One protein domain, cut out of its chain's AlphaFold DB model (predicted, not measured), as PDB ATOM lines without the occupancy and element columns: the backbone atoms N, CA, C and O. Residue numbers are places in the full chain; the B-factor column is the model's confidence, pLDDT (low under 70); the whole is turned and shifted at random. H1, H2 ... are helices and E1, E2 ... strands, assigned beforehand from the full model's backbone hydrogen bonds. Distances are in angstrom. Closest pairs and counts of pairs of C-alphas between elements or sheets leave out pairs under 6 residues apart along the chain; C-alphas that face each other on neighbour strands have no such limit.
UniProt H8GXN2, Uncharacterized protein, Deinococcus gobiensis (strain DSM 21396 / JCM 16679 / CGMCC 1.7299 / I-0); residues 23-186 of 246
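What this domain is: This is residues 23 to 186 of the 246 residues of an uncharacterized protein of Deinococcus gobiensis (strain DSM 21396 / JCM 16679 / CGMCC 1.7299 / I-0) (UniProt H8GXN2). A strongly twisted sheet folds round so that the hairpin E7 E8 crosses one end of the three-strand meander E1 E2 E3, and H1 packs into the bend between E3 and E8. H2 covers the other end of the meander beside E5, and the small pair E4 E6 lies near H1. The printed part has 164 residues, with named elements in the order E1 E2 E3 H1 E4 H2 E5 E6 E7 E8; the class is mixed, with 81 residues in named elements, under half. The larger sheet is branched at E1, its neighbour pairs antiparallel. The whole is compact, with a radius of gyration of the C-alphas of 16.4 A and spans of 40 by 39 by 33 A.

Where its parts are: Find C-alpha 23 at (40.874, -44.126, 44.567); E1 runs from there through residues 23 to 36, 27.4 A, and bends by 86 degrees at residue 33. E2 is residues 46 to 55, 28.4 A, and E3 residues 72 to 78, 19.8 A. H1, residues 90 to 99, begins at C-alpha 90 (41.840, -47.962, 25.293). Next come E4, residues 111 to 114; H2, residues 122 to 130; E5, residues 142 to 144; and E6, residues 147 to 150. E7, residues 159 to 168, is 27.5 A long; E8, residues 176 to 185, is 26.3 A and ends at C-alpha 185 (34.944, -53.138, 39.616).

How they stand to each other: Start at E1: E2 lies on one side, forming a hairpin with it, with N 32 and O 50 at 2.8 A. On the other side look for E7 beside residues 23 to 27, N 26 to O 160 2.8 A, and E5 beside residues 32 to 34, N 33 to O 143 2.8 A. The hairpin E2 and E3 has N 51 and O 75 at 2.9 A; the hairpin E7 and E8 has N 163 and O 182 at 2.9 A. The closest C-alphas of the edge strands E3 and E8, Asp 75 and Ile 180, are 6.9 A apart. H1 is on this sheet; its closest C-alpha to E3 is Tyr 91, 5.6 A from Leu 77, and to E8 Glu 97, 5.7 A from Met 184. H2 is on it too, over E1 at a height over the sheet of 7.7 A, slantwise to the strands at 44 degrees on the local plane. E4 and E6 are antiparallel, N 112 to O 149 2.9 A. H1 and H2 are apart. In both helices every O i to N i+4 pair is within hydrogen-bond range.

The domain as a whole: The farthest C-alphas, Asp 66 and Ala 106, are 47.4 A apart. The printed part has no cut. The links E2 to E3, E3 to H1, H1 to E4 and H2 to E5 are long. Look for pLDDT under 70 at residues 38 to 43, 118 and 131 to 141.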
ATOM      1  N   ILE A  23      41.828 -43.139  45.072       91.00
ATOM      2  CA  ILE A  23      40.874 -44.126  44.567       91.00
ATOM      3  C   ILE A  23      39.499 -43.672  45.022       91.00
ATOM      4  O   ILE A  23      39.309 -43.489  46.227       91.00
ATOM      5  N   TYR A  24      38.588 -43.512  44.070       89.75
ATOM      6  CA  TYR A  24      37.240 -42.999  44.280       89.75
ATOM      7  C   TYR A  24      36.220 -44.020  43.792       89.75
ATOM      8  O   TYR A  24      36.416 -44.617  42.735       89.75
ATOM      9  N   ASP A  25      35.133 -44.203  44.535       92.00
ATOM     10  CA  ASP A  25      33.958 -44.911  44.034       92.00
ATOM     11  C   ASP A  25      33.190 -43.968  43.103       92.00
ATOM     12  O   ASP A  25      32.780 -42.884  43.498       92.00
ATOM     13  N   MET A  26      33.060 -44.318  41.829       92.56
ATOM     14  CA  MET A  26      32.400 -43.476  40.834       92.56
ATOM     15  C   MET A  26      31.449 -44.306  39.985       92.56
ATOM     16  O   MET A  26      31.738 -45.449  39.630       92.56
ATOM     17  N   LYS A  27      30.320 -43.710  39.621       93.88
ATOM     18  CA  LYS A  27      29.315 -44.300  38.742       93.88
ATOM     19  C   LYS A  27      29.573 -43.861  37.301       93.88
ATOM     20  O   LYS A  27      29.736 -42.666  37.053       93.88
ATOM     21  N   LEU A  28      29.593 -44.799  36.351       94.94
ATOM     22  CA  LEU A  28      29.578 -44.464  34.923       94.94
ATOM     23  C   LEU A  28      28.213 -43.864  34.594       94.94
ATOM     24  O   LEU A  28      27.228 -44.589  34.585       94.94
ATOM     25  N   VAL A  29      28.117 -42.560  34.358       93.62
ATOM     26  CA  VAL A  29      26.814 -41.914  34.136       93.62
ATOM     27  C   VAL A  29      26.470 -41.770  32.665       93.62
ATOM     28  O   VAL A  29      25.292 -41.793  32.324       93.62
ATOM     29  N   LYS A  30      27.471 -41.586  31.796       91.81
ATOM     30  CA  LYS A  30      27.260 -41.363  30.359       91.81
ATOM     31  C   LYS A  30      28.434 -41.869  29.534       91.81
ATOM     32  O   LYS A  30      29.589 -41.753  29.949       91.81
ATOM     33  N   VAL A  31      28.129 -42.318  28.323       91.81
ATOM     34  CA  VAL A  31      29.099 -42.590  27.261       91.81
ATOM     35  C   VAL A  31      28.690 -41.764  26.044       91.81
ATOM     36  O   VAL A  31      27.539 -41.817  25.630       91.81
ATOM     37  N   LEU A  32      29.598 -40.953  25.499       88.25
ATOM     38  CA  LEU A  32      29.319 -40.066  24.366       88.25
ATOM     39  C   LEU A  32      30.301 -40.328  23.224       88.25
ATOM     40  O   LEU A  32      31.509 -40.258  23.440       88.25
ATOM     41  N   GLY A  33      29.811 -40.548  22.008       86.31
ATOM     42  CA  GLY A  33      30.613 -40.472  20.787       86.31
ATOM     43  C   GLY A  33      30.764 -39.019  20.333       86.31
ATOM     44  O   GLY A  33      29.807 -38.246  20.398       86.31
ATOM     45  N   TYR A  34      31.960 -38.609  19.911       83.88
ATOM     46  CA  TYR A  34      32.203 -37.271  19.362       83.88
ATOM     47  C   TYR A  34      33.454 -37.229  18.471       83.88
ATOM     48  O   TYR A  34      34.311 -38.111  18.539       83.88
ATOM     49  N   MET A  35      33.597 -36.169  17.675       81.69
ATOM     50  CA  MET A  35      34.822 -35.902  16.924       81.69
ATOM     51  C   MET A  35      35.769 -35.082  17.792       81.69
ATOM     52  O   MET A  35      35.479 -33.954  18.189       81.69
ATOM     53  N   ARG A  36      36.912 -35.673  18.127       78.62
ATOM     54  CA  ARG A  36      37.982 -34.996  18.846       78.62
ATOM     55  C   ARG A  36      38.809 -34.195  17.854       78.62
ATOM     56  O   ARG A  36      39.327 -34.768  16.898       78.62
ATOM     57  N   ASP A  37      38.985 -32.911  18.147       74.44
ATOM     58  CA  ASP A  37      39.863 -32.032  17.379       74.44
ATOM     59  C   ASP A  37      41.257 -32.644  17.213       74.44
ATOM     60  O   ASP A  37      41.807 -33.264  18.138       74.44
ATOM     61  N   GLY A  38      41.833 -32.441  16.029       63.59
ATOM     62  CA  GLY A  38      43.193 -32.850  15.744       63.59
ATOM     63  C   GLY A  38      44.194 -32.230  16.720       63.59
ATOM     64  O   GLY A  38      44.011 -31.139  17.264       63.59
ATOM     65  N   THR A  39      45.287 -32.941  16.967       64.44
ATOM     66  CA  THR A  39      46.443 -32.378  17.671       64.44
ATOM     67  C   THR A  39      47.419 -31.794  16.649       64.44
ATOM     68  O   THR A  39      47.391 -32.197  15.493       64.44
ATOM     69  N   PRO A  40      48.357 -30.912  17.034       63.81
ATOM     70  CA  PRO A  40      49.385 -30.433  16.103       63.81
ATOM     71  C   PRO A  40      50.165 -31.558  15.396       63.81
ATOM     72  O   PRO A  40      50.643 -31.380  14.286       63.81
ATOM     73  N   GLN A  41      50.278 -32.724  16.039       54.28
ATOM     74  CA  GLN A  41      50.906 -33.930  15.489       54.28
ATOM     75  C   GLN A  41      49.974 -34.776  14.600       54.28
ATOM     76  O   GLN A  41      50.457 -35.578  13.810       54.28
ATOM     77  N   PHE A  42      48.655 -34.630  14.742       60.34
ATOM     78  CA  PHE A  42      47.625 -35.343  13.983       60.34
ATOM     79  C   PHE A  42      46.474 -34.366  13.721       60.34
ATOM     80  O   PHE A  42      45.527 -34.345  14.511       60.34
ATOM     81  N   PRO A  43      46.589 -33.506  12.697       67.56
ATOM     82  CA  PRO A  43      45.719 -32.341  12.526       67.56
ATOM     83  C   PRO A  43      44.275 -32.710  12.178       67.56
ATOM     84  O   PRO A  43      43.369 -31.919  12.434       67.56
ATOM     85  N   ASP A  44      44.053 -33.914  11.660       73.88
ATOM     86  CA  ASP A  44      42.720 -34.374  11.298       73.88
ATOM     87  C   ASP A  44      41.908 -34.743  12.549       73.88
ATOM     88  O   ASP A  44      42.409 -35.478  13.414       73.88
ATOM     89  N   PRO A  45      40.649 -34.273  12.654       73.50
ATOM     90  CA  PRO A  45      39.725 -34.717  13.684       73.50
ATOM     91  C   PRO A  45      39.577 -36.240  13.679       73.50
ATOM     92  O   PRO A  45      39.509 -36.871  12.624       73.50
ATOM     93  N   LYS A  46      39.507 -36.847  14.866       81.19
ATOM     94  CA  LYS A  46      39.354 -38.300  15.016       81.19
ATOM     95  C   LYS A  46      38.169 -38.640  15.910       81.19
ATOM     96  O   LYS A  46      37.980 -37.976  16.930       81.19
ATOM     97  N   PRO A  47      37.414 -39.700  15.594       82.62
ATOM     98  CA  PRO A  47      36.326 -40.150  16.443       82.62
ATOM     99  C   PRO A  47      36.869 -40.627  17.793       82.62
ATOM    100  O   PRO A  47      37.879 -41.335  17.894       82.62
ATOM    101  N   ALA A  48      36.193 -40.203  18.848       87.50
ATOM    102  CA  ALA A  48      36.535 -40.493  20.223       87.50
ATOM    103  C   ALA A  48      35.268 -40.790  21.022       87.50
ATOM    104  O   ALA A  48      34.176 -40.315  20.711       87.50
ATOM    105  N   VAL A  49      35.450 -41.550  22.093       89.06
ATOM    106  CA  VAL A  49      34.419 -41.794  23.091       89.06
ATOM    107  C   VAL A  49      34.793 -41.068  24.371       89.06
ATOM    108  O   VAL A  49      35.937 -41.107  24.826       89.06
ATOM    109  N   MET A  50      33.811 -40.402  24.954       90.31
ATOM    110  CA  MET A  50      33.889 -39.760  26.249       90.31
ATOM    111  C   MET A  50      33.101 -40.589  27.261       90.31
ATOM    112  O   MET A  50      31.889 -40.714  27.125       90.31
ATOM    113  N   MET A  51      33.764 -41.129  28.281       92.81
ATOM    114  CA  MET A  51      33.096 -41.755  29.425       92.81
ATOM    115  C   MET A  51      33.051 -40.748  30.572       92.81
ATOM    116  O   MET A  51      34.092 -40.242  30.994       92.81
ATOM    117  N   ILE A  52      31.852 -40.432  31.052       91.94
ATOM    118  CA  ILE A  52      31.634 -39.493  32.153       91.94
ATOM    119  C   ILE A  52      31.347 -40.294  33.415       91.94
ATOM    120  O   ILE A  52      30.426 -41.110  33.452       91.94
ATOM    121  N   TRP A  53      32.138 -40.031  34.444       92.88
ATOM    122  CA  TRP A  53      32.090 -40.689  35.738       92.88
ATOM    123  C   TRP A  53      31.691 -39.671  36.787       92.88
ATOM    124  O   TRP A  53      32.344 -38.639  36.885       92.88
ATOM    125  N   SER A  54      30.691 -39.962  37.602       92.00
ATOM    126  CA  SER A  54      30.309 -39.082  38.708       92.00
ATOM    127  C   SER A  54      30.656 -39.747  40.028       92.00
ATOM    128  O   SER A  54      30.402 -40.940  40.214       92.00
ATOM    129  N   TRP A  55      31.260 -38.995  40.947       90.38
ATOM    130  CA  TRP A  55      31.566 -39.503  42.282       90.38
ATOM    131  C   TRP A  55      30.270 -39.925  42.982       90.38
ATOM    132  O   TRP A  55      29.296 -39.171  42.990       90.38
ATOM    133  N   CYS A  56      30.252 -41.120  43.566       89.62
ATOM    134  CA  CYS A  56      29.116 -41.636  44.312       89.62
ATOM    135  C   CYS A  56      29.519 -42.229  45.666       89.62
ATOM    136  O   CYS A  56      30.680 -42.578  45.892       89.62
ATOM    137  N   ASP A  57      28.548 -42.332  46.569       85.44
ATOM    138  CA  ASP A  57      28.680 -43.077  47.817       85.44
ATOM    139  C   ASP A  57      28.669 -44.602  47.576       85.44
ATOM    140  O   ASP A  57      28.569 -45.079  46.441       85.44
ATOM    141  N   GLU A  58      28.776 -45.380  48.655       75.38
ATOM    142  CA  GLU A  58      28.774 -46.851  48.596       75.38
ATOM    143  C   GLU A  58      27.454 -47.438  48.082       75.38
ATOM    144  O   GLU A  58      27.442 -48.525  47.507       75.38
ATOM    145  N   ALA A  59      26.344 -46.719  48.260       81.50
ATOM    146  CA  ALA A  59      25.042 -47.104  47.732       81.50
ATOM    147  C   ALA A  59      24.872 -46.701  46.253       81.50
ATOM    148  O   ALA A  59      23.866 -47.032  45.626       81.50
ATOM    149  N   GLY A  60      25.855 -46.006  45.670       83.19
ATOM    150  CA  GLY A  60      25.824 -45.524  44.296       83.19
ATOM    151  C   GLY A  60      25.016 -44.239  44.108       83.19
ATOM    152  O   GLY A  60      24.701 -43.897  42.961       83.19
ATOM    153  N   ASN A  61      24.679 -43.521  45.180       89.12
ATOM    154  CA  ASN A  61      24.078 -42.193  45.092       89.12
ATOM    155  C   ASN A  61      25.159 -41.174  44.752       89.12
ATOM    156  O   ASN A  61      26.246 -41.192  45.325       89.12
ATOM    157  N   LEU A  62      24.868 -40.285  43.809       88.69
ATOM    158  CA  LEU A  62      25.840 -39.291  43.370       88.69
ATOM    159  C   LEU A  62      26.086 -38.269  44.479       88.69
ATOM    160  O   LEU A  62      25.137 -37.733  45.053       88.69
ATOM    161  N   TYR A  63      27.354 -37.965  44.742       83.88
ATOM    162  CA  TYR A  63      27.697 -36.834  45.590       83.88
ATOM    163  C   TYR A  63      27.324 -35.542  44.875       83.88
ATOM    164  O   TYR A  63      27.703 -35.322  43.721       83.88
ATOM    165  N   GLN A  64      26.600 -34.692  45.592       83.44
ATOM    166  CA  GLN A  64      26.244 -33.350  45.170       83.44
ATOM    167  C   GLN A  64      26.729 -32.350  46.215       83.44
ATOM    168  O   GLN A  64      26.708 -32.639  47.415       83.44
ATOM    169  N   ASP A  65      27.202 -31.196  45.759       78.50
ATOM    170  CA  ASP A  65      27.529 -30.085  46.647       78.50
ATOM    171  C   ASP A  65      26.268 -29.336  47.122       78.50
ATOM    172  O   ASP A  65      25.134 -29.681  46.786       78.50
ATOM    173  N   ASP A  66      26.460 -28.279  47.911       78.38
ATOM    174  CA  ASP A  66      25.393 -27.407  48.415       78.38
ATOM    175  C   ASP A  66      24.625 -26.654  47.312       78.38
ATOM    176  O   ASP A  66      23.611 -26.009  47.586       78.38
ATOM    177  N   LYS A  67      25.080 -26.747  46.060       81.44
ATOM    178  CA  LYS A  67      24.470 -26.166  44.862       81.44
ATOM    179  C   LYS A  67      23.938 -27.236  43.904       81.44
ATOM    180  O   LYS A  67      23.634 -26.910  42.756       81.44
ATOM    181  N   ASN A  68      23.807 -28.483  44.359       78.69
ATOM    182  CA  ASN A  68      23.389 -29.641  43.567       78.69
ATOM    183  C   ASN A  68      24.312 -29.959  42.371       78.69
ATOM    184  O   ASN A  68      23.865 -30.546  41.384       78.69
ATOM    185  N   GLN A  69      25.590 -29.579  42.421       80.56
ATOM    186  CA  GLN A  69      26.560 -29.927  41.382       80.56
ATOM    187  C   GLN A  69      27.196 -31.285  41.670       80.56
ATOM    188  O   GLN A  69      27.633 -31.545  42.791       80.56
ATOM    189  N   THR A  70      27.266 -32.144  40.652       82.88
ATOM    190  CA  THR A  70      27.976 -33.425  40.731       82.88
ATOM    191  C   THR A  70      29.465 -33.248  40.460       82.88
ATOM    192  O   THR A  70      29.889 -32.390  39.685       82.88
ATOM    193  N   TYR A  71      30.274 -34.097  41.089       84.62
ATOM    194  CA  TYR A  71      31.713 -34.137  40.856       84.62
ATOM    195  C   TYR A  71      32.041 -35.133  39.748       84.62
ATOM    196  O   TYR A  71      32.145 -36.340  39.991       84.62
ATOM    197  N   ASP A  72      32.201 -34.607  38.535       88.06
ATOM    198  CA  ASP A  72      32.385 -35.412  37.333       88.06
ATOM    199  C   ASP A  72      33.855 -35.498  36.903       88.06
ATOM    200  O   ASP A  72      34.589 -34.508  36.842       88.06
ATOM    201  N   LEU A  73      34.260 -36.700  36.513       88.31
ATOM    202  CA  LEU A  73      35.528 -37.004  35.880       88.31
ATOM    203  C   LEU A  73      35.273 -37.511  34.463       88.31
ATOM    204  O   LEU A  73      34.406 -38.347  34.220       88.31
ATOM    205  N   VAL A  74      36.052 -37.009  33.512       88.06
ATOM    206  CA  VAL A  74      35.868 -37.312  32.093       88.06
ATOM    207  C   VAL A  74      37.050 -38.117  31.581       88.06
ATOM    208  O   VAL A  74      38.178 -37.621  31.585       88.06
ATOM    209  N   ASP A  75      36.778 -39.319  31.083       89.50
ATOM    210  CA  ASP A  75      37.732 -40.091  30.297       89.50
ATOM    211  C   ASP A  75      37.500 -39.883  28.806       89.50
ATOM    212  O   ASP A  75      36.361 -39.900  28.347       89.50
ATOM    213  N   VAL A  76      38.576 -39.728  28.043       88.88
ATOM    214  CA  VAL A  76      38.516 -39.563  26.590       88.88
ATOM    215  C   VAL A  76      39.378 -40.631  25.940       88.88
ATOM    216  O   VAL A  76      40.607 -40.597  26.027       88.88
ATOM    217  N   LEU A  77      38.723 -41.541  25.231       90.38
ATOM    218  CA  LEU A  77      39.317 -42.718  24.616       90.38
ATOM    219  C   LEU A  77      39.134 -42.663  23.097       90.38
ATOM    220  O   LEU A  77      38.175 -42.084  22.594       90.38
ATOM    221  N   GLY A  78      40.067 -43.249  22.348       88.50
ATOM    222  CA  GLY A  78      39.891 -43.416  20.903       88.50
ATOM    223  C   GLY A  78      38.770 -44.410  20.620       88.50
ATOM    224  O   GLY A  78      38.711 -45.455  21.270       88.50
ATOM    225  N   MET A  79      37.895 -44.090  19.668       86.50
ATOM    226  CA  MET A  79      36.806 -44.986  19.292       86.50
ATOM    227  C   MET A  79      37.325 -46.094  18.360       86.50
ATOM    228  O   MET A  79      38.074 -45.791  17.425       86.50
ATOM    229  N   PRO A  80      36.972 -47.370  18.589       86.31
ATOM    230  CA  PRO A  80      37.333 -48.446  17.677       86.31
ATOM    231  C   PRO A  80      36.606 -48.277  16.340       86.31
ATOM    232  O   PRO A  80      35.395 -48.065  16.304       86.31
ATOM    233  N   ARG A  81      37.345 -48.396  15.234       82.19
ATOM    234  CA  ARG A  81      36.759 -48.334  13.891       82.19
ATOM    235  C   ARG A  81      35.798 -49.504  13.703       82.19
ATOM    236  O   ARG A  81      36.179 -50.640  13.979       82.19
ATOM    237  N   ASN A  82      34.587 -49.223  13.231       79.75
ATOM    238  CA  ASN A  82      33.538 -50.221  12.988       79.75
ATOM    239  C   ASN A  82      33.241 -51.108  14.208       79.75
ATOM    240  O   ASN A  82      32.820 -52.248  14.040       79.75
ATOM    241  N   PHE A  83      33.543 -50.633  15.423       81.81
ATOM    242  CA  PHE A  83      33.472 -51.436  16.647       81.81
ATOM    243  C   PHE A  83      34.246 -52.767  16.579       81.81
ATOM    244  O   PHE A  83      33.961 -53.703  17.321       81.81
ATOM    245  N   ALA A  84      35.279 -52.843  15.739       84.81
ATOM    246  CA  ALA A  84      36.164 -53.994  15.694       84.81
ATOM    247  C   ALA A  84      37.113 -54.001  16.901       84.81
ATOM    248  O   ALA A  84      37.565 -52.949  17.383       84.81
ATOM    249  N   TYR A  85      37.447 -55.196  17.387       87.81
ATOM    250  CA  TYR A  85      38.426 -55.336  18.453       87.81
ATOM    251  C   TYR A  85      39.834 -54.950  17.976       87.81
ATOM    252  O   TYR A  85      40.249 -55.244  16.858       87.81
ATOM    253  N   ASN A  86      40.574 -54.263  18.843       87.75
ATOM    254  CA  ASN A  86      41.975 -53.906  18.640       87.75
ATOM    255  C   ASN A  86      42.661 -53.943  20.010       87.75
ATOM    256  O   ASN A  86      42.199 -53.280  20.940       87.75
ATOM    257  N   ASP A  87      43.755 -54.694  20.119       84.50
ATOM    258  CA  ASP A  87      44.532 -54.918  21.346       84.50
ATOM    259  C   ASP A  87      45.072 -53.620  21.978       84.50
ATOM    260  O   ASP A  87      45.266 -53.535  23.191       84.50
ATOM    261  N   LYS A  88      45.255 -52.572  21.171       87.25
ATOM    262  CA  LYS A  88      45.699 -51.236  21.603       87.25
ATOM    263  C   LYS A  88      44.545 -50.284  21.917       87.25
ATOM    264  O   LYS A  88      44.782 -49.130  22.278       87.25
ATOM    265  N   SER A  89      43.296 -50.724  21.767       91.31
ATOM    266  CA  SER A  89      42.118 -49.900  22.028       91.31
ATOM    267  C   SER A  89      41.942 -49.653  23.524       91.31
ATOM    268  O   SER A  89      41.548 -50.534  24.289       91.31
ATOM    269  N   GLY A  90      42.166 -48.404  23.937       92.00
ATOM    270  CA  GLY A  90      41.840 -47.962  25.293       92.00
ATOM    271  C   GLY A  90      40.350 -48.111  25.619       92.00
ATOM    272  O   GLY A  90      40.014 -48.380  26.768       92.00
ATOM    273  N   TYR A  91      39.473 -48.005  24.611       92.62
ATOM    274  CA  TYR A  91      38.033 -48.200  24.767       92.62
ATOM    275  C   TYR A  91      37.693 -49.624  25.217       92.62
ATOM    276  O   TYR A  91      37.061 -49.799  26.257       92.62
ATOM    277  N   TRP A  92      38.184 -50.642  24.501       93.62
ATOM    278  CA  TRP A  92      37.910 -52.045  24.841       93.62
ATOM    279  C   TRP A  92      38.517 -52.449  26.174       93.62
ATOM    280  O   TRP A  92      37.877 -53.148  26.961       93.62
ATOM    281  N   LYS A  93      39.726 -51.957  26.464       93.38
ATOM    282  CA  LYS A  93      40.349 -52.147  27.771       93.38
ATOM    283  C   LYS A  93      39.470 -51.574  28.881       93.38
ATOM    284  O   LYS A  93      39.193 -52.272  29.851       93.38
ATOM    285  N   ARG A  94      38.994 -50.334  28.727       93.88
ATOM    286  CA  ARG A  94      38.155 -49.693  29.740       93.88
ATOM    287  C   ARG A  94      36.818 -50.406  29.903       93.88
ATOM    288  O   ARG A  94      36.393 -50.639  31.025       93.88
ATOM    289  N   LEU A  95      36.181 -50.807  28.809       93.12
ATOM    290  CA  LEU A  95      34.920 -51.535  28.874       93.12
ATOM    291  C   LEU A  95      35.089 -52.925  29.520       93.12
ATOM    292  O   LEU A  95      34.220 -53.359  30.274       93.12
ATOM    293  N   SER A  96      36.238 -53.583  29.325       92.31
ATOM    294  CA  SER A  96      36.584 -54.832  30.028       92.31
ATOM    295  C   SER A  96      36.763 -54.619  31.536       92.31
ATOM    296  O   SER A  96      36.256 -55.394  32.341       92.31
ATOM    297  N   GLU A  97      37.446 -53.542  31.934       93.31
ATOM    298  CA  GLU A  97      37.648 -53.161  33.343       93.31
ATOM    299  C   GLU A  97      36.316 -52.905  34.071       93.31
ATOM    300  O   GLU A  97      36.129 -53.327  35.212       93.31
ATOM    301  N   VAL A  98      35.378 -52.239  33.393       92.38
ATOM    302  CA  VAL A  98      34.038 -51.932  33.918       92.38
ATOM    303  C   VAL A  98      33.181 -53.187  33.997       92.38
ATOM    304  O   VAL A  98      32.595 -53.480  35.040       92.38
ATOM    305  N   SER A  99      33.138 -53.960  32.911       90.56
ATOM    306  CA  SER A  99      32.301 -55.157  32.811       90.56
ATOM    307  C   SER A  99      32.808 -56.321  33.657       90.56
ATOM    308  O   SER A  99      32.002 -57.150  34.090       90.56
ATOM    309  N   GLY A 100      34.113 -56.352  33.962       88.38
ATOM    310  CA  GLY A 100      34.784 -57.481  34.623       88.38
ATOM    311  C   GLY A 100      34.889 -58.695  33.708       88.38
ATOM    312  O   GLY A 100      35.257 -59.781  34.148       88.38
ATOM    313  N   PHE A 101      34.547 -58.504  32.438       89.44
ATOM    314  CA  PHE A 101      34.563 -59.502  31.399       89.44
ATOM    315  C   PHE A 101      35.651 -59.128  30.399       89.44
ATOM    316  O   PHE A 101      35.738 -57.986  29.948       89.44
ATOM    317  N   ALA A 102      36.515 -60.082  30.065       90.19
ATOM    318  CA  ALA A 102      37.576 -59.838  29.104       90.19
ATOM    319  C   ALA A 102      36.981 -59.700  27.697       90.19
ATOM    320  O   ALA A 102      36.513 -60.677  27.106       90.19
ATOM    321  N   ILE A 103      37.027 -58.486  27.143       92.19
ATOM    322  CA  ILE A 103      36.671 -58.254  25.746       92.19
ATOM    323  C   ILE A 103      37.900 -58.569  24.901       92.19
ATOM    324  O   ILE A 103      38.963 -57.961  25.037       92.19
ATOM    325  N   THR A 104      37.731 -59.559  24.041       92.44
ATOM    326  CA  THR A 104      38.728 -60.102  23.125       92.44
ATOM    327  C   THR A 104      38.125 -60.167  21.731       92.44
ATOM    328  O   THR A 104      36.922 -59.967  21.568       92.44
ATOM    329  N   ASP A 105      38.930 -60.508  20.730       92.06
ATOM    330  CA  ASP A 105      38.435 -60.723  19.367       92.06
ATOM    331  C   ASP A 105      37.282 -61.747  19.314       92.06
ATOM    332  O   ASP A 105      36.252 -61.508  18.693       92.06
ATOM    333  N   ALA A 106      37.385 -62.834  20.087       89.81
ATOM    334  CA  ALA A 106      36.357 -63.874  20.149       89.81
ATOM    335  C   ALA A 106      35.073 -63.451  20.887       89.81
ATOM    336  O   ALA A 106      34.038 -64.101  20.744       89.81
ATOM    337  N   THR A 107      35.132 -62.402  21.711       90.31
ATOM    338  CA  THR A 107      34.035 -62.018  22.614       90.31
ATOM    339  C   THR A 107      33.469 -60.628  22.337       90.31
ATOM    340  O   THR A 107      32.448 -60.269  22.916       90.31
ATOM    341  N   VAL A 108      34.058 -59.857  21.419       90.44
ATOM    342  CA  VAL A 108      33.606 -58.496  21.079       90.44
ATOM    343  C   VAL A 108      32.166 -58.462  20.566       90.44
ATOM    344  O   VAL A 108      31.434 -57.522  20.860       90.44
ATOM    345  N   ALA A 109      31.716 -59.524  19.893       88.75
ATOM    346  CA  ALA A 109      30.339 -59.662  19.419       88.75
ATOM    347  C   ALA A 109      29.300 -59.759  20.556       88.75
ATOM    348  O   ALA A 109      28.110 -59.613  20.313       88.75
ATOM    349  N   GLN A 110      29.737 -59.993  21.797       88.19
ATOM    350  CA  GLN A 110      28.879 -59.979  22.987       88.19
ATOM    351  C   GLN A 110      28.701 -58.565  23.559       88.19
ATOM    352  O   GLN A 110      28.092 -58.403  24.617       88.19
ATOM    353  N   THR A 111      29.273 -57.551  22.905       91.25
ATOM    354  CA  THR A 111      29.082 -56.145  23.257       91.25
ATOM    355  C   THR A 111      28.026 -55.525  22.352       91.25
ATOM    356  O   THR A 111      28.074 -55.694  21.134       91.25
ATOM    357  N   ALA A 112      27.085 -54.799  22.944       89.56
ATOM    358  CA  ALA A 112      26.069 -54.048  22.222       89.56
ATOM    359  C   ALA A 112      26.156 -52.574  22.622       89.56
ATOM    360  O   ALA A 112      26.403 -52.241  23.780       89.56
ATOM    361  N   HIS A 113      25.998 -51.695  21.640       88.94
ATOM    362  CA  HIS A 113      26.023 -50.253  21.839       88.94
ATOM    363  C   HIS A 113      24.775 -49.687  21.184       88.94
ATOM    364  O   HIS A 113      24.599 -49.866  19.980       88.94
ATOM    365  N   ASP A 114      23.945 -49.005  21.960       87.69
ATOM    366  CA  ASP A 114      22.800 -48.272  21.440       87.69
ATOM    367  C   ASP A 114      23.090 -46.777  21.541       87.69
ATOM    368  O   ASP A 114      23.336 -46.245  22.624       87.69
ATOM    369  N   PHE A 115      23.084 -46.096  20.401       83.06
ATOM    370  CA  PHE A 115      23.260 -44.649  20.298       83.06
ATOM    371  C   PHE A 115      21.969 -43.938  19.846       83.06
ATOM    372  O   PHE A 115      22.002 -42.741  19.551       83.06
ATOM    373  N   GLY A 116      20.840 -44.653  19.835       80.31
ATOM    374  CA  GLY A 116      19.521 -44.197  19.412       80.31
ATOM    375  C   GLY A 116      19.102 -44.734  18.040       80.31
ATOM    376  O   GLY A 116      19.923 -45.191  17.248       80.31
ATOM    377  N   ASP A 117      17.807 -44.597  17.744       72.38
ATOM    378  CA  ASP A 117      17.096 -45.245  16.624       72.38
ATOM    379  C   ASP A 117      17.679 -45.010  15.214       72.38
ATOM    380  O   ASP A 117      17.371 -45.753  14.283       72.38
ATOM    381  N   PHE A 118      18.513 -43.984  15.034       69.81
ATOM    382  CA  PHE A 118      19.072 -43.586  13.734       69.81
ATOM    383  C   PHE A 118      20.564 -43.894  13.581       69.81
ATOM    384  O   PHE A 118      21.144 -43.589  12.542       69.81
ATOM    385  N   ILE A 119      21.196 -44.459  14.611       76.25
ATOM    386  CA  ILE A 119      22.624 -44.762  14.622       76.25
ATOM    387  C   ILE A 119      22.798 -46.278  14.593       76.25
ATOM    388  O   ILE A 119      22.776 -46.942  15.628       76.25
ATOM    389  N   LEU A 120      22.987 -46.832  13.398       71.56
ATOM    390  CA  LEU A 120      23.143 -48.272  13.182       71.56
ATOM    391  C   LEU A 120      24.605 -48.664  12.951       71.56
ATOM    392  O   LEU A 120      24.966 -49.837  13.070       71.56
ATOM    393  N   SER A 121      25.456 -47.696  12.616       74.00
ATOM    394  CA  SER A 121      26.849 -47.934  12.268       74.00
ATOM    395  C   SER A 121      27.804 -46.870  12.815       74.00
ATOM    396  O   SER A 121      27.422 -45.783  13.243       74.00
ATOM    397  N   PHE A 122      29.098 -47.193  12.788       76.81
ATOM    398  CA  PHE A 122      30.157 -46.232  13.094       76.81
ATOM    399  C   PHE A 122      30.198 -45.066  12.095       76.81
ATOM    400  O   PHE A 122      30.520 -43.944  12.485       76.81
ATOM    401  N   ASP A 123      29.859 -45.317  10.830       81.25
ATOM    402  CA  ASP A 123      29.815 -44.274   9.807       81.25
ATOM    403  C   ASP A 123      28.629 -43.326  10.057       81.25
ATOM    404  O   ASP A 123      28.810 -42.116   9.952       81.25
ATOM    405  N   ASP A 124      27.488 -43.835  10.539       77.88
ATOM    406  CA  ASP A 124      26.329 -43.018  10.941       77.88
ATOM    407  C   ASP A 124      26.692 -42.093  12.113       77.88
ATOM    408  O   ASP A 124      26.300 -40.929  12.154       77.88
ATOM    409  N   ILE A 125      27.502 -42.586  13.063       79.12
ATOM    410  CA  ILE A 125      28.033 -41.768  14.165       79.12
ATOM    411  C   ILE A 125      28.876 -40.623  13.608       79.12
ATOM    412  O   ILE A 125      28.696 -39.472  14.012       79.12
ATOM    413  N   ILE A 126      29.795 -40.921  12.685       81.19
ATOM    414  CA  ILE A 126      30.636 -39.900  12.054       81.19
ATOM    415  C   ILE A 126      29.772 -38.897  11.293       81.19
ATOM    416  O   ILE A 126      29.998 -37.695  11.439       81.19
ATOM    417  N   GLU A 127      28.799 -39.363  10.517       79.62
ATOM    418  CA  GLU A 127      27.896 -38.521   9.739       79.62
ATOM    419  C   GLU A 127      27.102 -37.578  10.644       79.62
ATOM    420  O   GLU A 127      27.161 -36.363  10.459       79.62
ATOM    421  N   VAL A 128      26.447 -38.097  11.685       76.38
ATOM    422  CA  VAL A 128      25.636 -37.289  12.608       76.38
ATOM    423  C   VAL A 128      26.481 -36.270  13.367       76.38
ATOM    424  O   VAL A 128      26.056 -35.129  13.555       76.38
ATOM    425  N   ILE A 129      27.695 -36.633  13.784       76.00
ATOM    426  CA  ILE A 129      28.591 -35.697  14.470       76.00
ATOM    427  C   ILE A 129      29.137 -34.627  13.516       76.00
ATOM    428  O   ILE A 129      29.323 -33.478  13.924       76.00
ATOM    429  N   SER A 130      29.438 -35.008  12.274       73.56
ATOM    430  CA  SER A 130      30.081 -34.136  11.285       73.56
ATOM    431  C   SER A 130      29.077 -33.309  10.483       73.56
ATOM    432  O   SER A 130      29.480 -32.364   9.805       73.56
ATOM    433  N   SER A 131      27.786 -33.642  10.559       67.94
ATOM    434  CA  SER A 131      26.732 -32.954   9.827       67.94
ATOM    435  C   SER A 131      26.600 -31.496  10.294       67.94
ATOM    436  O   SER A 131      26.406 -31.230  11.488       67.94
ATOM    437  N   PRO A 132      26.676 -30.522   9.370       58.94
ATOM    438  CA  PRO A 132      26.481 -29.113   9.696       58.94
ATOM    439  C   PRO A 132      25.032 -28.793  10.113       58.94
ATOM    440  O   PRO A 132      24.833 -27.850  10.888       58.94
ATOM    441  N   ASP A 133      24.066 -29.617   9.679       53.72
ATOM    442  CA  ASP A 133      22.619 -29.347   9.695       53.72
ATOM    443  C   ASP A 133      21.797 -30.267  10.613       53.72
ATOM    444  O   ASP A 133      20.572 -30.168  10.629       53.72
ATOM    445  N   ALA A 134      22.424 -31.146  11.408       53.09
ATOM    446  CA  ALA A 134      21.681 -31.917  12.406       53.09
ATOM    447  C   ALA A 134      20.914 -30.942  13.320       53.09
ATOM    448  O   ALA A 134      21.544 -30.107  13.973       53.09
ATOM    449  N   GLU A 135      19.578 -31.006  13.350       47.69
ATOM    450  CA  GLU A 135      18.738 -30.247  14.283       47.69
ATOM    451  C   GLU A 135      19.183 -30.591  15.709       47.69
ATOM    452  O   GLU A 135      18.868 -31.644  16.247       47.69
ATOM    453  N   LYS A 136      20.044 -29.741  16.278       44.97
ATOM    454  CA  LYS A 136      20.904 -30.081  17.420       44.97
ATOM    455  C   LYS A 136      20.060 -30.204  18.690       44.97
ATOM    456  O   LYS A 136      19.651 -29.153  19.190       44.97
ATOM    457  N   PRO A 137      19.911 -31.394  19.307       41.31
ATOM    458  CA  PRO A 137      19.364 -31.461  20.658       41.31
ATOM    459  C   PRO A 137      20.339 -30.849  21.672       41.31
ATOM    460  O   PRO A 137      19.914 -30.423  22.730       41.31
ATOM    461  N   ASP A 138      21.628 -30.711  21.331       41.00
ATOM    462  CA  ASP A 138      22.572 -29.837  22.026       41.00
ATOM    463  C   ASP A 138      23.771 -29.512  21.116       41.00
ATOM    464  O   ASP A 138      24.352 -30.376  20.465       41.00
ATOM    465  N   LYS A 139      24.148 -28.234  21.050       44.44
ATOM    466  CA  LYS A 139      25.018 -27.576  20.048       44.44
ATOM    467  C   LYS A 139      26.481 -28.076  19.873       44.44
ATOM    468  O   LYS A 139      27.343 -27.248  19.589       44.44
ATOM    469  N   LYS A 140      26.844 -29.357  20.038       54.06
ATOM    470  CA  LYS A 140      28.275 -29.754  20.117       54.06
ATOM    471  C   LYS A 140      28.743 -31.011  19.370       54.06
ATOM    472  O   LYS A 140      29.816 -31.488  19.721       54.06
ATOM    473  N   GLY A 141      28.023 -31.537  18.374       64.75
ATOM    474  CA  GLY A 141      28.544 -32.662  17.572       64.75
ATOM    475  C   GLY A 141      28.896 -33.874  18.446       64.75
ATOM    476  O   GLY A 141      30.033 -34.350  18.462       64.75
ATOM    477  N   LYS A 142      27.945 -34.300  19.281       76.06
ATOM    478  CA  LYS A 142      28.093 -35.459  20.164       76.06
ATOM    479  C   LYS A 142      26.851 -36.325  20.066       76.06
ATOM    480  O   LYS A 142      25.749 -35.788  19.997       76.06
ATOM    481  N   VAL A 143      27.040 -37.633  20.154       83.56
ATOM    482  CA  VAL A 143      25.971 -38.629  20.223       83.56
ATOM    483  C   VAL A 143      26.060 -39.312  21.580       83.56
ATOM    484  O   VAL A 143      27.135 -39.748  21.986       83.56
ATOM    485  N   THR A 144      24.952 -39.355  22.314       86.62
ATOM    486  CA  THR A 144      24.895 -40.002  23.632       86.62
ATOM    487  C   THR A 144      24.499 -41.456  23.447       86.62
ATOM    488  O   THR A 144      23.502 -41.719  22.788       86.62
ATOM    489  N   ALA A 145      25.260 -42.386  24.024       86.88
ATOM    490  CA  ALA A 145      24.830 -43.774  24.105       86.88
ATOM    491  C   ALA A 145      23.624 -43.871  25.047       86.88
ATOM    492  O   ALA A 145      23.682 -43.373  26.177       86.88
ATOM    493  N   VAL A 146      22.555 -44.498  24.571       88.56
ATOM    494  CA  VAL A 146      21.372 -44.857  25.355       88.56
ATOM    495  C   VAL A 146      21.702 -46.047  26.254       88.56
ATOM    496  O   VAL A 146      21.410 -45.996  27.448       88.56
ATOM    497  N   SER A 147      22.374 -47.062  25.707       89.81
ATOM    498  CA  SER A 147      22.840 -48.242  26.438       89.81
ATOM    499  C   SER A 147      24.223 -48.686  25.965       89.81
ATOM    500  O   SER A 147      24.620 -48.488  24.809       89.81
ATOM    501  N   VAL A 148      24.988 -49.281  26.878       92.19
ATOM    502  CA  VAL A 148      26.215 -50.006  26.543       92.19
ATOM    503  C   VAL A 148      26.193 -51.314  27.309       92.19
ATOM    504  O   VAL A 148      26.389 -51.334  28.523       92.19
ATOM    505  N   GLU A 149      26.015 -52.418  26.594       92.62
ATOM    506  CA  GLU A 149      25.916 -53.744  27.184       92.62
ATOM    507  C   GLU A 149      27.151 -54.590  26.885       92.62
ATOM    508  O   GLU A 149      27.731 -54.557  25.797       92.62
ATOM    509  N   VAL A 150      27.544 -55.402  27.863       91.38
ATOM    510  CA  VAL A 150      28.568 -56.438  27.702       91.38
ATOM    511  C   VAL A 150      28.013 -57.720  28.282       91.38
ATOM    512  O   VAL A 150      27.689 -57.764  29.470       91.38
ATOM    513  N   ASN A 151      27.907 -58.757  27.451       89.81
ATOM    514  CA  ASN A 151      27.333 -60.046  27.831       89.81
ATOM    515  C   ASN A 151      25.932 -59.893  28.468       89.81
ATOM    516  O   ASN A 151      25.645 -60.480  29.511       89.81
ATOM    517  N   GLY A 152      25.093 -59.033  27.875       86.62
ATOM    518  CA  GLY A 152      23.721 -58.751  28.327       86.62
ATOM    519  C   GLY A 152      23.605 -57.968  29.641       86.62
ATOM    520  O   GLY A 152      22.531 -57.929  30.236       86.62
ATOM    521  N   VAL A 153      24.699 -57.381  30.135       89.50
ATOM    522  CA  VAL A 153      24.697 -56.539  31.340       89.50
ATOM    523  C   VAL A 153      24.911 -55.086  30.944       89.50
ATOM    524  O   VAL A 153      25.905 -54.779  30.283       89.50
ATOM    525  N   GLU A 154      24.034 -54.197  31.408       93.81
ATOM    526  CA  GLU A 154      24.168 -52.747  31.235       93.81
ATOM    527  C   GLU A 154      25.383 -52.208  32.004       93.81
ATOM    528  O   GLU A 154      25.592 -52.519  33.183       93.81
ATOM    529  N   GLN A 155      26.202 -51.397  31.337       93.25
ATOM    530  CA  GLN A 155      27.391 -50.793  31.936       93.25
ATOM    531  C   GLN A 155      27.143 -49.354  32.403       93.25
ATOM    532  O   GLN A 155      27.794 -48.911  33.356       93.25
ATOM    533  N   ILE A 156      26.208 -48.618  31.791       93.81
ATOM    534  CA  ILE A 156      25.810 -47.297  32.286       93.81
ATOM    535  C   ILE A 156      25.086 -47.468  33.631       93.81
ATOM    536  O   ILE A 156      24.230 -48.321  33.824       93.81
ATOM    537  N   GLY A 157      25.468 -46.663  34.616       91.75
ATOM    538  CA  GLY A 157      25.005 -46.763  35.998       91.75
ATOM    539  C   GLY A 157      25.853 -47.684  36.879       91.75
ATOM    540  O   GLY A 157      25.617 -47.744  38.087       91.75
ATOM    541  N   ARG A 158      26.874 -48.361  36.341       91.38
ATOM    542  CA  ARG A 158      27.742 -49.230  37.143       91.38
ATOM    543  C   ARG A 158      28.699 -48.423  38.020       91.38
ATOM    544  O   ARG A 158      29.345 -47.485  37.553       91.38
ATOM    545  N   VAL A 159      28.817 -48.819  39.287       92.50
ATOM    546  CA  VAL A 159      29.781 -48.244  40.235       92.50
ATOM    547  C   VAL A 159      31.119 -48.971  40.119       92.50
ATOM    548  O   VAL A 159      31.184 -50.201  40.152       92.50
ATOM    549  N   CYS A 160      32.191 -48.201  39.983       91.94
ATOM    550  CA  CYS A 160      33.558 -48.680  39.849       91.94
ATOM    551  C   CYS A 160      34.497 -47.899  40.772       91.94
ATOM    552  O   CYS A 160      34.279 -46.725  41.056       91.94
ATOM    553  N   LYS A 161      35.601 -48.526  41.173       91.75
ATOM    554  CA  LYS A 161      36.735 -47.849  41.799       91.75
ATOM    555  C   LYS A 161      37.641 -47.274  40.715       91.75
ATOM    556  O   LYS A 161      38.231 -48.018  39.933       91.75
ATOM    557  N   ILE A 162      37.773 -45.953  40.681       92.50
ATOM    558  CA  ILE A 162      38.608 -45.229  39.719       92.50
ATOM    559  C   ILE A 162      39.870 -44.733  40.406       92.50
ATOM    560  O   ILE A 162      39.807 -44.003  41.396       92.50
ATOM    561  N   VAL A 163      41.024 -45.106  39.857       91.38
ATOM    562  CA  VAL A 163      42.320 -44.567  40.277       91.38
ATOM    563  C   VAL A 163      42.562 -43.254  39.549       91.38
ATOM    564  O   VAL A 163      42.789 -43.228  38.337       91.38
ATOM    565  N   VAL A 164      42.549 -42.163  40.304       89.62
ATOM    566  CA  VAL A 164      42.773 -40.810  39.811       89.62
ATOM    567  C   VAL A 164      44.223 -40.413  40.055       89.62
ATOM    568  O   VAL A 164      44.730 -40.521  41.171       89.62
ATOM    569  N   LYS A 165      44.883 -39.927  39.004       88.50
ATOM    570  CA  LYS A 165      46.232 -39.350  39.051       88.50
ATOM    571  C   LYS A 165      46.184 -37.903  38.580       88.50
ATOM    572  O   LYS A 165      45.420 -37.587  37.664       88.50
ATOM    573  N   LYS A 166      47.011 -37.030  39.143       84.25
ATOM    574  CA  LYS A 166      47.187 -35.656  38.675       84.25
ATOM    575  C   LYS A 166      48.325 -35.630  37.671       84.25
ATOM    576  O   LYS A 166      49.393 -36.190  37.888       84.25
ATOM    577  N   GLN A 167      48.092 -34.968  36.550       79.69
ATOM    578  CA  GLN A 167      49.117 -34.742  35.544       79.69
ATOM    579  C   GLN A 167      49.275 -33.244  35.293       79.69
ATOM    580  O   GLN A 167      48.267 -32.534  35.213       79.69
ATOM    581  N   PRO A 168      50.518 -32.748  35.172       78.69
ATOM    582  CA  PRO A 168      50.764 -31.370  34.784       78.69
ATOM    583  C   PRO A 168      50.352 -31.152  33.326       78.69
ATOM    584  O   PRO A 168      50.554 -32.005  32.457       78.69
ATOM    585  N   GLY A 169      49.772 -29.991  33.050       76.44
ATOM    586  CA  GLY A 169      49.304 -29.561  31.746       76.44
ATOM    587  C   GLY A 169      50.438 -29.536  30.734       76.44
ATOM    588  O   GLY A 169      51.465 -28.903  30.948       76.44
ATOM    589  N   LYS A 170      50.230 -30.157  29.567       72.00
ATOM    590  CA  LYS A 170      51.243 -30.164  28.494       72.00
ATOM    591  C   LYS A 170      51.643 -28.761  28.021       72.00
ATOM    592  O   LYS A 170      52.767 -28.574  27.580       72.00
ATOM    593  N   LYS A 171      50.708 -27.805  28.057       74.44
ATOM    594  CA  LYS A 171      50.938 -26.406  27.652       74.44
ATOM    595  C   LYS A 171      51.289 -25.487  28.825       74.44
ATOM    596  O   LYS A 171      51.826 -24.414  28.601       74.44
ATOM    597  N   ASP A 172      50.952 -25.894  30.045       76.12
ATOM    598  CA  ASP A 172      51.169 -25.120  31.262       76.12
ATOM    599  C   ASP A 172      51.371 -26.103  32.427       76.12
ATOM    600  O   ASP A 172      50.388 -26.667  32.924       76.12
ATOM    601  N   PRO A 173      52.622 -26.343  32.851       74.19
ATOM    602  CA  PRO A 173      52.929 -27.316  33.892       74.19
ATOM    603  C   PRO A 173      52.444 -26.887  35.283       74.19
ATOM    604  O   PRO A 173      52.444 -27.707  36.196       74.19
ATOM    605  N   THR A 174      52.002 -25.635  35.457       75.19
ATOM    606  CA  THR A 174      51.403 -25.154  36.713       75.19
ATOM    607  C   THR A 174      49.928 -25.539  36.847       75.19
ATOM    608  O   THR A 174      49.378 -25.526  37.949       75.19
ATOM    609  N   LYS A 175      49.281 -25.925  35.739       77.00
ATOM    610  CA  LYS A 175      47.898 -26.407  35.723       77.00
ATOM    611  C   LYS A 175      47.879 -27.920  35.783       77.00
ATOM    612  O   LYS A 175      48.445 -28.579  34.922       77.00
ATOM    613  N   PHE A 176      47.167 -28.477  36.752       76.00
ATOM    614  CA  PHE A 176      46.976 -29.919  36.855       76.00
ATOM    615  C   PHE A 176      45.631 -30.327  36.267       76.00
ATOM    616  O   PHE A 176      44.640 -29.611  36.391       76.00
ATOM    617  N   PHE A 177      45.594 -31.499  35.649       78.88
ATOM    618  CA  PHE A 177      44.364 -32.160  35.241       78.88
ATOM    619  C   PHE A 177      44.340 -33.579  35.799       78.88
ATOM    620  O   PHE A 177      45.387 -34.201  35.997       78.88
ATOM    621  N   ASN A 178      43.145 -34.108  36.052       83.88
ATOM    622  CA  ASN A 178      43.020 -35.517  36.385       83.88
ATOM    623  C   ASN A 178      43.181 -36.382  35.140       83.88
ATOM    624  O   ASN A 178      42.632 -36.098  34.076       83.88
ATOM    625  N   SER A 179      43.905 -37.474  35.321       85.19
ATOM    626  CA  SER A 179      43.976 -38.601  34.409       85.19
ATOM    627  C   SER A 179      43.484 -39.841  35.142       85.19
ATOM    628  O   SER A 179      43.739 -40.004  36.340       85.19
ATOM    629  N   ILE A 180      42.773 -40.714  34.433       88.50
ATOM    630  CA  ILE A 180      42.353 -41.997  34.989       88.50
ATOM    631  C   ILE A 180      43.456 -43.015  34.728       88.50
ATOM    632  O   ILE A 180      43.781 -43.314  33.582       88.50
ATOM    633  N   GLY A 181      44.045 -43.527  35.807       83.75
ATOM    634  CA  GLY A 181      45.085 -44.548  35.742       83.75
ATOM    635  C   GLY A 181      44.520 -45.940  35.467       83.75
ATOM    636  O   GLY A 181      45.053 -46.654  34.621       83.75
ATOM    637  N   SER A 182      43.456 -46.312  36.176       87.31
ATOM    638  CA  SER A 182      42.752 -47.586  36.011       87.31
ATOM    639  C   SER A 182      41.320 -47.489  36.527       87.31
ATOM    640  O   SER A 182      41.010 -46.658  37.387       87.31
ATOM    641  N   VAL A 183      40.464 -48.367  36.009       89.56
ATOM    642  CA  VAL A 183      39.129 -48.621  36.545       89.56
ATOM    643  C   VAL A 183      39.075 -50.062  37.023       89.56
ATOM    644  O   VAL A 183      39.637 -50.964  36.408       89.56
ATOM    645  N   MET A 184      38.460 -50.268  38.176       88.88
ATOM    646  CA  MET A 184      38.280 -51.576  38.783       88.88
ATOM    647  C   MET A 184      36.824 -51.702  39.182       88.88
ATOM    648  O   MET A 184      36.224 -50.736  39.656       88.88
ATOM    649  N   GLN A 185      36.258 -52.893  39.046       80.62
ATOM    650  CA  GLN A 185      34.944 -53.138  39.616       80.62
ATOM    651  C   GLN A 185      34.975 -52.853  41.110       80.62
ATOM    652  O   GLN A 185      35.896 -53.274  41.818       80.62
ATOM    653  N   ALA A 186      33.964 -52.138  41.589       70.50
ATOM    654  CA  ALA A 186      33.743 -52.058  43.015       70.50
ATOM    655  C   ALA A 186      33.332 -53.462  43.490       70.50
ATOM    656  O   ALA A 186      32.178 -53.860  43.373       70.50
TER     657      ALA A 186